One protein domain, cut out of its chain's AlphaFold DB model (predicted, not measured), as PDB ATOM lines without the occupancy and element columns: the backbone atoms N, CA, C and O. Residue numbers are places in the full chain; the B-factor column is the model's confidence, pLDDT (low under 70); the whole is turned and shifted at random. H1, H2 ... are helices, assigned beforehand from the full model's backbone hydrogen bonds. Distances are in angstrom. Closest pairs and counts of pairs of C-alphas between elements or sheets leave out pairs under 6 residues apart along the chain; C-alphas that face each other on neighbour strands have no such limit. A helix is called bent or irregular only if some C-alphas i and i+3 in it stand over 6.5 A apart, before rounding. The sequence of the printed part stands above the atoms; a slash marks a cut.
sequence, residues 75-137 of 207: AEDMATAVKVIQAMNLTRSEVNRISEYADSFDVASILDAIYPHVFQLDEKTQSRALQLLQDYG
ATOM      1  N   ALA A  75      34.814  40.840   9.537       71.56
ATOM      2  CA  ALA A  75      33.481  40.882   8.927       71.56
ATOM      3  C   ALA A  75      33.053  42.302   8.496       71.56
ATOM      4  O   ALA A  75      32.301  42.459   7.533       71.56
ATOM      5  N   GLU A  76      33.556  43.332   9.182       77.00
ATOM      6  CA  GLU A  76      33.358  44.739   8.818       77.00
ATOM      7  C   GLU A  76      34.180  45.139   7.580       77.00
ATOM      8  O   GLU A  76      33.658  45.830   6.697       77.00
ATOM      9  N   ASP A  77      35.406  44.625   7.450       74.12
ATOM     10  CA  ASP A  77      36.248  44.814   6.266       74.12
ATOM     11  C   ASP A  77      35.637  44.117   5.053       74.12
ATOM     12  O   ASP A  77      35.507  44.733   4.000       74.12
ATOM     13  N   MET A  78      35.136  42.888   5.202       72.50
ATOM     14  CA  MET A  78      34.406  42.182   4.140       72.50
ATOM     15  C   MET A  78      33.127  42.922   3.728       72.50
ATOM     16  O   MET A  78      32.862  43.101   2.537       72.50
ATOM     17  N   ALA A  79      32.359  43.435   4.693       72.62
ATOM     18  CA  ALA A  79      31.186  44.267   4.425       72.62
ATOM     19  C   ALA A  79      31.535  45.648   3.832       72.62
ATOM     20  O   ALA A  79      30.638  46.346   3.346       72.62
ATOM     21  N   THR A  80      32.800  46.067   3.877       77.19
ATOM     22  CA  THR A  80      33.312  47.288   3.238       77.19
ATOM     23  C   THR A  80      33.884  46.980   1.853       77.19
ATOM     24  O   THR A  80      33.568  47.697   0.906       77.19
ATOM     25  N   ALA A  81      34.592  45.862   1.688       75.00
ATOM     26  CA  ALA A  81      35.105  45.357   0.420       75.00
ATOM     27  C   ALA A  81      33.977  45.096  -0.585       75.00
ATOM     28  O   ALA A  81      34.064  45.550  -1.720       75.00
ATOM     29  N   VAL A  82      32.867  44.476  -0.162       72.25
ATOM     30  CA  VAL A  82      31.682  44.297  -1.024       72.25
ATOM     31  C   VAL A  82      31.133  45.641  -1.524       72.25
ATOM     32  O   VAL A  82      30.796  45.759  -2.699       72.25
ATOM     33  N   LYS A  83      31.098  46.680  -0.674       74.62
ATOM     34  CA  LYS A  83      30.639  48.027  -1.067       74.62
ATOM     35  C   LYS A  83      31.623  48.713  -2.016       74.62
ATOM     36  O   LYS A  83      31.189  49.368  -2.956       74.62
ATOM     37  N   VAL A  84      32.928  48.543  -1.797       78.00
ATOM     38  CA  VAL A  84      33.985  49.045  -2.691       78.00
ATOM     39  C   VAL A  84      33.899  48.370  -4.063       78.00
ATOM     40  O   VAL A  84      33.850  49.069  -5.067       78.00
ATOM     41  N   ILE A  85      33.783  47.040  -4.120       75.56
ATOM     42  CA  ILE A  85      33.648  46.275  -5.372       75.56
ATOM     43  C   ILE A  85      32.378  46.687  -6.136       75.56
ATOM     44  O   ILE A  85      32.421  46.864  -7.352       75.56
ATOM     45  N   GLN A  86      31.262  46.906  -5.431       75.25
ATOM     46  CA  GLN A  86      30.033  47.447  -6.025       75.25
ATOM     47  C   GLN A  86      30.228  48.872  -6.569       75.25
ATOM     48  O   GLN A  86      29.778  49.163  -7.675       75.25
ATOM     49  N   ALA A  87      30.927  49.747  -5.838       79.00
ATOM     50  CA  ALA A  87      31.202  51.120  -6.264       79.00
ATOM     51  C   ALA A  87      32.200  51.209  -7.437       79.00
ATOM     52  O   ALA A  87      32.070  52.095  -8.276       79.00
ATOM     53  N   MET A  88      33.150  50.270  -7.540       79.94
ATOM     54  CA  MET A  88      34.076  50.146  -8.680       79.94
ATOM     55  C   MET A  88      33.367  49.779  -9.992       79.94
ATOM     56  O   MET A  88      33.945  49.979 -11.061       79.94
ATOM     57  N   ASN A  89      32.136  49.248  -9.911       80.00
ATOM     58  CA  ASN A  89      31.248  48.956 -11.041       80.00
ATOM     59  C   ASN A  89      31.935  48.165 -12.178       80.00
ATOM     60  O   ASN A  89      31.768  48.472 -13.359       80.00
ATOM     61  N   LEU A  90      32.742  47.165 -11.802       78.94
ATOM     62  CA  LEU A  90      33.541  46.358 -12.729       78.94
ATOM     63  C   LEU A  90      32.658  45.660 -13.772       78.94
ATOM     64  O   LEU A  90      31.679  44.986 -13.440       78.94
ATOM     65  N   THR A  91      33.038  45.760 -15.044       79.06
ATOM     66  CA  THR A  91      32.379  45.016 -16.117       79.06
ATOM     67  C   THR A  91      32.684  43.524 -16.007       79.06
ATOM     68  O   THR A  91      33.742  43.109 -15.529       79.06
ATOM     69  N   ARG A  92      31.797  42.681 -16.549       74.81
ATOM     70  CA  ARG A  92      32.026  41.226 -16.619       74.81
ATOM     71  C   ARG A  92      33.344  40.866 -17.326       74.81
ATOM     72  O   ARG A  92      33.982  39.884 -16.972       74.81
ATOM     73  N   SER A  93      33.771  41.674 -18.296       80.19
ATOM     74  CA  SER A  93      35.067  41.554 -18.977       80.19
ATOM     75  C   SER A  93      36.270  41.809 -18.061       80.19
ATOM     76  O   SER A  93      37.280  41.122 -18.195       80.19
ATOM     77  N   GLU A  94      36.177  42.762 -17.134       78.81
ATOM     78  CA  GLU A  94      37.242  43.048 -16.161       78.81
ATOM     79  C   GLU A  94      37.278  41.990 -15.055       78.81
ATOM     80  O   GLU A  94      38.354  41.494 -14.734       78.81
ATOM     81  N   VAL A  95      36.115  41.550 -14.558       76.38
ATOM     82  CA  VAL A  95      36.019  40.436 -13.594       76.38
ATOM     83  C   VAL A  95      36.625  39.150 -14.171       76.38
ATOM     84  O   VAL A  95      37.443  38.512 -13.508       76.38
ATOM     85  N   ASN A  96      36.307  38.803 -15.426       74.69
ATOM     86  CA  ASN A  96      36.913  37.657 -16.109       74.69
ATOM     87  C   ASN A  96      38.448  37.779 -16.183       74.69
ATOM     88  O   ASN A  96      39.146  36.835 -15.824       74.69
ATOM     89  N   ARG A  97      38.983  38.944 -16.583       80.25
ATOM     90  CA  ARG A  97      40.440  39.184 -16.638       80.25
ATOM     91  C   ARG A  97      41.109  39.067 -15.271       80.25
ATOM     92  O   ARG A  97      42.153  38.437 -15.159       80.25
ATOM     93  N   ILE A  98      40.503  39.626 -14.222       78.81
ATOM     94  CA  ILE A  98      41.013  39.514 -12.848       78.81
ATOM     95  C   ILE A  98      41.052  38.041 -12.407       78.81
ATOM     96  O   ILE A  98      42.033  37.619 -11.794       78.81
ATOM     97  N   SER A  99      40.052  37.234 -12.787       74.69
ATOM     98  CA  SER A  99      40.079  35.780 -12.578       74.69
ATOM     99  C   SER A  99      41.205  35.099 -13.365       74.69
ATOM    100  O   SER A  99      41.934  34.293 -12.795       74.69
ATOM    101  N   GLU A 100      41.402  35.440 -14.643       79.38
ATOM    102  CA  GLU A 100      42.489  34.908 -15.484       79.38
ATOM    103  C   GLU A 100      43.881  35.236 -14.905       79.38
ATOM    104  O   GLU A 100      44.759  34.366 -14.869       79.38
ATOM    105  N   TYR A 101      44.087  36.445 -14.372       81.81
ATOM    106  CA  TYR A 101      45.317  36.826 -13.664       81.81
ATOM    107  C   TYR A 101      45.479  36.059 -12.340       81.81
ATOM    108  O   TYR A 101      46.550  35.521 -12.051       81.81
ATOM    109  N   ALA A 102      44.407  35.906 -11.559       74.62
ATOM    110  CA  ALA A 102      44.430  35.156 -10.304       74.62
ATOM    111  C   ALA A 102      44.573  33.627 -10.484       74.62
ATOM    112  O   ALA A 102      45.057  32.950  -9.567       74.62
ATOM    113  N   ASP A 103      44.219  33.076 -11.652       71.00
ATOM    114  CA  ASP A 103      44.469  31.679 -12.035       71.00
ATOM    115  C   ASP A 103      45.864  31.443 -12.616       71.00
ATOM    116  O   ASP A 103      46.538  30.486 -12.221       71.00
ATOM    117  N   SER A 104      46.342  32.346 -13.475       73.00
ATOM    118  CA  SER A 104      47.724  32.329 -13.976       73.00
ATOM    119  C   SER A 104      48.769  32.676 -12.904       73.00
ATOM    120  O   SER A 104      49.953  32.392 -13.103       73.00
ATOM    121  N   PHE A 105      48.312  33.184 -11.751       73.75
ATOM    122  CA  PHE A 105      49.092  33.644 -10.598       73.75
ATOM    123  C   PHE A 105      49.909  34.917 -10.883       73.75
ATOM    124  O   PHE A 105      50.965  35.128 -10.298       73.75
ATOM    125  N   ASP A 106      49.403  35.787 -11.761       82.50
ATOM    126  CA  ASP A 106      49.964  37.115 -12.015       82.50
ATOM    127  C   ASP A 106      49.380  38.157 -11.049       82.50
ATOM    128  O   ASP A 106      48.377  38.819 -11.306       82.50
ATOM    129  N   VAL A 107      50.036  38.284  -9.897       83.94
ATOM    130  CA  VAL A 107      49.622  39.181  -8.810       83.94
ATOM    131  C   VAL A 107      49.746  40.668  -9.188       83.94
ATOM    132  O   VAL A 107      49.017  41.491  -8.634       83.94
ATOM    133  N   ALA A 108      50.615  41.025 -10.142       86.50
ATOM    134  CA  ALA A 108      50.785  42.414 -10.570       86.50
ATOM    135  C   ALA A 108      49.621  42.864 -11.464       86.50
ATOM    136  O   ALA A 108      48.986  43.875 -11.173       86.50
ATOM    137  N   SER A 109      49.253  42.052 -12.461       86.94
ATOM    138  CA  SER A 109      48.127  42.361 -13.354       86.94
ATOM    139  C   SER A 109      46.775  42.453 -12.625       86.94
ATOM    140  O   SER A 109      45.886  43.175 -13.072       86.94
ATOM    141  N   ILE A 110      46.612  41.792 -11.466       84.38
ATOM    142  CA  ILE A 110      45.449  41.993 -10.577       84.38
ATOM    143  C   ILE A 110      45.418  43.424 -10.014       84.38
ATOM    144  O   ILE A 110      44.366  44.060 -10.026       84.38
ATOM    145  N   LEU A 111      46.552  43.938  -9.525       86.38
ATOM    146  CA  LEU A 111      46.641  45.303  -8.998       86.38
ATOM    147  C   LEU A 111      46.434  46.345 -10.099       86.38
ATOM    148  O   LEU A 111      45.638  47.266  -9.916       86.38
ATOM    149  N   ASP A 112      47.084  46.167 -11.249       87.81
ATOM    150  CA  ASP A 112      46.969  47.076 -12.396       87.81
ATOM    151  C   ASP A 112      45.544  47.111 -12.979       87.81
ATOM    152  O   ASP A 112      45.117  48.137 -13.505       87.81
ATOM    153  N   ALA A 113      44.770  46.028 -12.835       85.25
ATOM    154  CA  ALA A 113      43.348  45.994 -13.177       85.25
ATOM    155  C   ALA A 113      42.438  46.651 -12.117       85.25
ATOM    156  O   ALA A 113      41.354  47.121 -12.452       85.25
ATOM    157  N   ILE A 114      42.846  46.697 -10.843       85.75
ATOM    158  CA  ILE A 114      42.024  47.211  -9.731       85.75
ATOM    159  C   ILE A 114      42.242  48.710  -9.493       85.75
ATOM    160  O   ILE A 114      41.269  49.461  -9.366       85.75
ATOM    161  N   TYR A 115      43.497  49.170  -9.450       88.38
ATOM    162  CA  TYR A 115      43.829  50.561  -9.120       88.38
ATOM    163  C   TYR A 115      43.117  51.608  -9.998       88.38
ATOM    164  O   TYR A 115      42.596  52.568  -9.425       88.38
ATOM    165  N   PRO A 116      43.008  51.459 -11.337       89.62
ATOM    166  CA  PRO A 116      42.340  52.448 -12.182       89.62
ATOM    167  C   PRO A 116      40.882  52.709 -11.797       89.62
ATOM    168  O   PRO A 116      40.430  53.845 -11.916       89.62
ATOM    169  N   HIS A 117      40.156  51.698 -11.307       86.88
ATOM    170  CA  HIS A 117      38.783  51.865 -10.823       86.88
ATOM    171  C   HIS A 117      38.759  52.497  -9.427       86.88
ATOM    172  O   HIS A 117      37.935  53.369  -9.173       86.88
ATOM    173  N   VAL A 118      39.698  52.134  -8.543       87.75
ATOM    174  CA  VAL A 118      39.832  52.748  -7.208       87.75
ATOM    175  C   VAL A 118      40.085  54.258  -7.299       87.75
ATOM    176  O   VAL A 118      39.476  55.020  -6.552       87.75
ATOM    177  N   PHE A 119      40.905  54.711  -8.251       90.06
ATOM    178  CA  PHE A 119      41.153  56.137  -8.513       90.06
ATOM    179  C   PHE A 119      39.986  56.883  -9.198       90.06
ATOM    180  O   PHE A 119      40.087  58.092  -9.397       90.06
ATOM    181  N   GLN A 120      38.885  56.202  -9.542       90.25
ATOM    182  CA  GLN A 120      37.652  56.804 -10.083       90.25
ATOM    183  C   GLN A 120      36.509  56.888  -9.050       90.25
ATOM    184  O   GLN A 120      35.440  57.413  -9.362       90.25
ATOM    185  N   LEU A 121      36.713  56.371  -7.833       88.25
ATOM    186  CA  LEU A 121      35.731  56.416  -6.747       88.25
ATOM    187  C   LEU A 121      35.625  57.821  -6.130       88.25
ATOM    188  O   LEU A 121      36.515  58.657  -6.284       88.25
ATOM    189  N   ASP A 122      34.556  58.072  -5.369       91.12
ATOM    190  CA  ASP A 122      34.504  59.243  -4.489       91.12
ATOM    191  C   ASP A 122      35.599  59.166  -3.408       91.12
ATOM    192  O   ASP A 122      35.957  58.078  -2.963       91.12
ATOM    193  N   GLU A 123      36.092  60.315  -2.942       88.75
ATOM    194  CA  GLU A 123      37.205  60.443  -1.982       88.75
ATOM    195  C   GLU A 123      37.073  59.527  -0.744       88.75
ATOM    196  O   GLU A 123      38.050  58.926  -0.283       88.75
ATOM    197  N   LYS A 124      35.852  59.356  -0.219       87.94
ATOM    198  CA  LYS A 124      35.581  58.558   0.983       87.94
ATOM    199  C   LYS A 124      35.593  57.059   0.690       87.94
ATOM    200  O   LYS A 124      36.062  56.281   1.526       87.94
ATOM    201  N   THR A 125      35.085  56.634  -0.463       86.19
ATOM    202  CA  THR A 125      35.135  55.228  -0.889       86.19
ATOM    203  C   THR A 125      36.522  54.857  -1.424       86.19
ATOM    204  O   THR A 125      37.009  53.776  -1.108       86.19
ATOM    205  N   GLN A 126      37.214  55.773  -2.110       88.94
ATOM    206  CA  GLN A 126      38.616  55.654  -2.524       88.94
ATOM    207  C   GLN A 126      39.537  55.435  -1.319       88.94
ATOM    208  O   GLN A 126      40.302  54.474  -1.306       88.94
ATOM    209  N   SER A 127      39.443  56.279  -0.285       87.94
ATOM    210  CA  SER A 127      40.248  56.146   0.938       87.94
ATOM    211  C   SER A 127      40.087  54.762   1.586       87.94
ATOM    212  O   SER A 127      41.078  54.121   1.934       87.94
ATOM    213  N   ARG A 128      38.852  54.253   1.658       86.94
ATOM    214  CA  ARG A 128      38.542  52.907   2.171       86.94
ATOM    215  C   ARG A 128      39.041  51.782   1.267       86.94
ATOM    216  O   ARG A 128      39.510  50.767   1.769       86.94
ATOM    217  N   ALA A 129      38.952  51.949  -0.049       84.62
ATOM    218  CA  ALA A 129      39.464  50.986  -1.015       84.62
ATOM    219  C   ALA A 129      40.996  50.865  -0.943       84.62
ATOM    220  O   ALA A 129      41.524  49.757  -0.953       84.62
ATOM    221  N   LEU A 130      41.701  51.993  -0.798       88.50
ATOM    222  CA  LEU A 130      43.150  52.023  -0.590       88.50
ATOM    223  C   LEU A 130      43.547  51.399   0.754       88.50
ATOM    224  O   LEU A 130      44.496  50.623   0.790       88.50
ATOM    225  N   GLN A 131      42.792  51.654   1.830       88.62
ATOM    226  CA  GLN A 131      43.018  50.987   3.115       88.62
ATOM    227  C   GLN A 131      42.841  49.461   3.001       88.62
ATOM    228  O   GLN A 131      43.720  48.711   3.411       88.62
ATOM    229  N   LEU A 132      41.766  48.977   2.369       85.62
ATOM    230  CA  LEU A 132      41.566  47.538   2.156       85.62
ATOM    231  C   LEU A 132      42.660  46.907   1.277       85.62
ATOM    232  O   LEU A 132      43.038  45.761   1.507       85.62
ATOM    233  N   LEU A 133      43.207  47.640   0.302       85.88
ATOM    234  CA  LEU A 133      44.373  47.195  -0.471       85.88
ATOM    235  C   LEU A 133      45.665  47.174   0.362       85.88
ATOM    236  O   LEU A 133      46.520  46.328   0.114       85.88
ATOM    237  N   GLN A 134      45.798  48.037   1.367       86.88
ATOM    238  CA  GLN A 134      46.911  48.000   2.319       86.88
ATOM    239  C   GLN A 134      46.779  46.832   3.315       86.88
ATOM    240  O   GLN A 134      47.761  46.143   3.573       86.88
ATOM    241  N   ASP A 135      45.573  46.562   3.825       84.38
ATOM    242  CA  ASP A 135      45.332  45.543   4.860       84.38
ATOM    243  C   ASP A 135      45.147  44.112   4.298       84.38
ATOM    244  O   ASP A 135      45.440  43.130   4.988       84.38
ATOM    245  N   TYR A 136      44.672  43.972   3.050       83.50
ATOM    246  CA  TYR A 136      44.354  42.683   2.404       83.50
ATOM    247  C   TYR A 136      44.931  42.504   0.994       83.50
ATOM    248  O   TYR A 136      44.825  41.407   0.442       83.50
ATOM    249  N   GLY A 137      45.523  43.535   0.386       85.50
ATOM    250  CA  GLY A 137      46.229  43.396  -0.890       85.50
ATOM    251  C   GLY A 137      47.567  42.657  -0.739       85.50
ATOM    252  O   GLY A 137      48.021  42.408   0.377       85.50
TER     253      GLY A 137
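AT A GLANCE: This is residues 75 to 137 of the 207 residues of the protein "Hypothetical protein" of Bursaphelenchus okinawaensis (UniProt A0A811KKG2). Four helices make two pairs: H1 and H4 cross at a steep angle at one end of the domain, and H2 and H3 lie side by side as a helical hairpin at the other. H3 and H4 form one layer, and H1 and H2 lie over the same side of it with a gap between them. The printed part has 63 residues with four named helices, H1 to H4 in chain order, and no named strand; its class is all helix. It is compact, with a radius of gyration of the C-alphas of 11.5 A and spans of 31 by 21 by 17 A.

IN THESE COORDINATES: H1, residues 75 to 88, begins at C-alpha 75 (33.481, 40.882, 8.927) and is 19.9 A long. H2, residues 92 to 104, is 18.2 A long. H3, residues 107 to 118, measures 16.8 A and is irregular, but only just: C-alphas 113 and 116 are 6.6 A apart. H4, residues 123 to 136, is 19.6 A long and ends at C-alpha 136 (44.354, 42.683, 2.404).

HOW THE PARTS SIT: H1 touches H4 at a steep tilt of 54 degrees, opposite ways; the closest C-alphas, of Val 84 and Ala 129, are 6.0 A apart. H1 and H2 are apart. H2 and H3 touch as a hairpin at a shallow tilt of 25 degrees, closest at the C-alphas of Ile 98 and Ile 110, 5.6 A. H3 and H4, also a hairpin, only just touch, with 3 pairs of C-alphas within 8 A, through residue 118 of H3 and residues 126 to 130 of H4. Their closest C-alphas, of Val 118 and Gln 126, are 5.6 A apart. H2 and H4 are apart. Every O i to N i+4 pair is within hydrogen-bond range in H2 and H4, against 9 of 10 in H1 and 5 of 8 in H3.

THE WHOLE: The C-alphas farthest apart, of Ser 104 and Lys 124, are 32.5 A apart. The three links are tight, and the printed part has no cut. Mean pLDDT of the printed part is 81.7, and no printed residue is under 70.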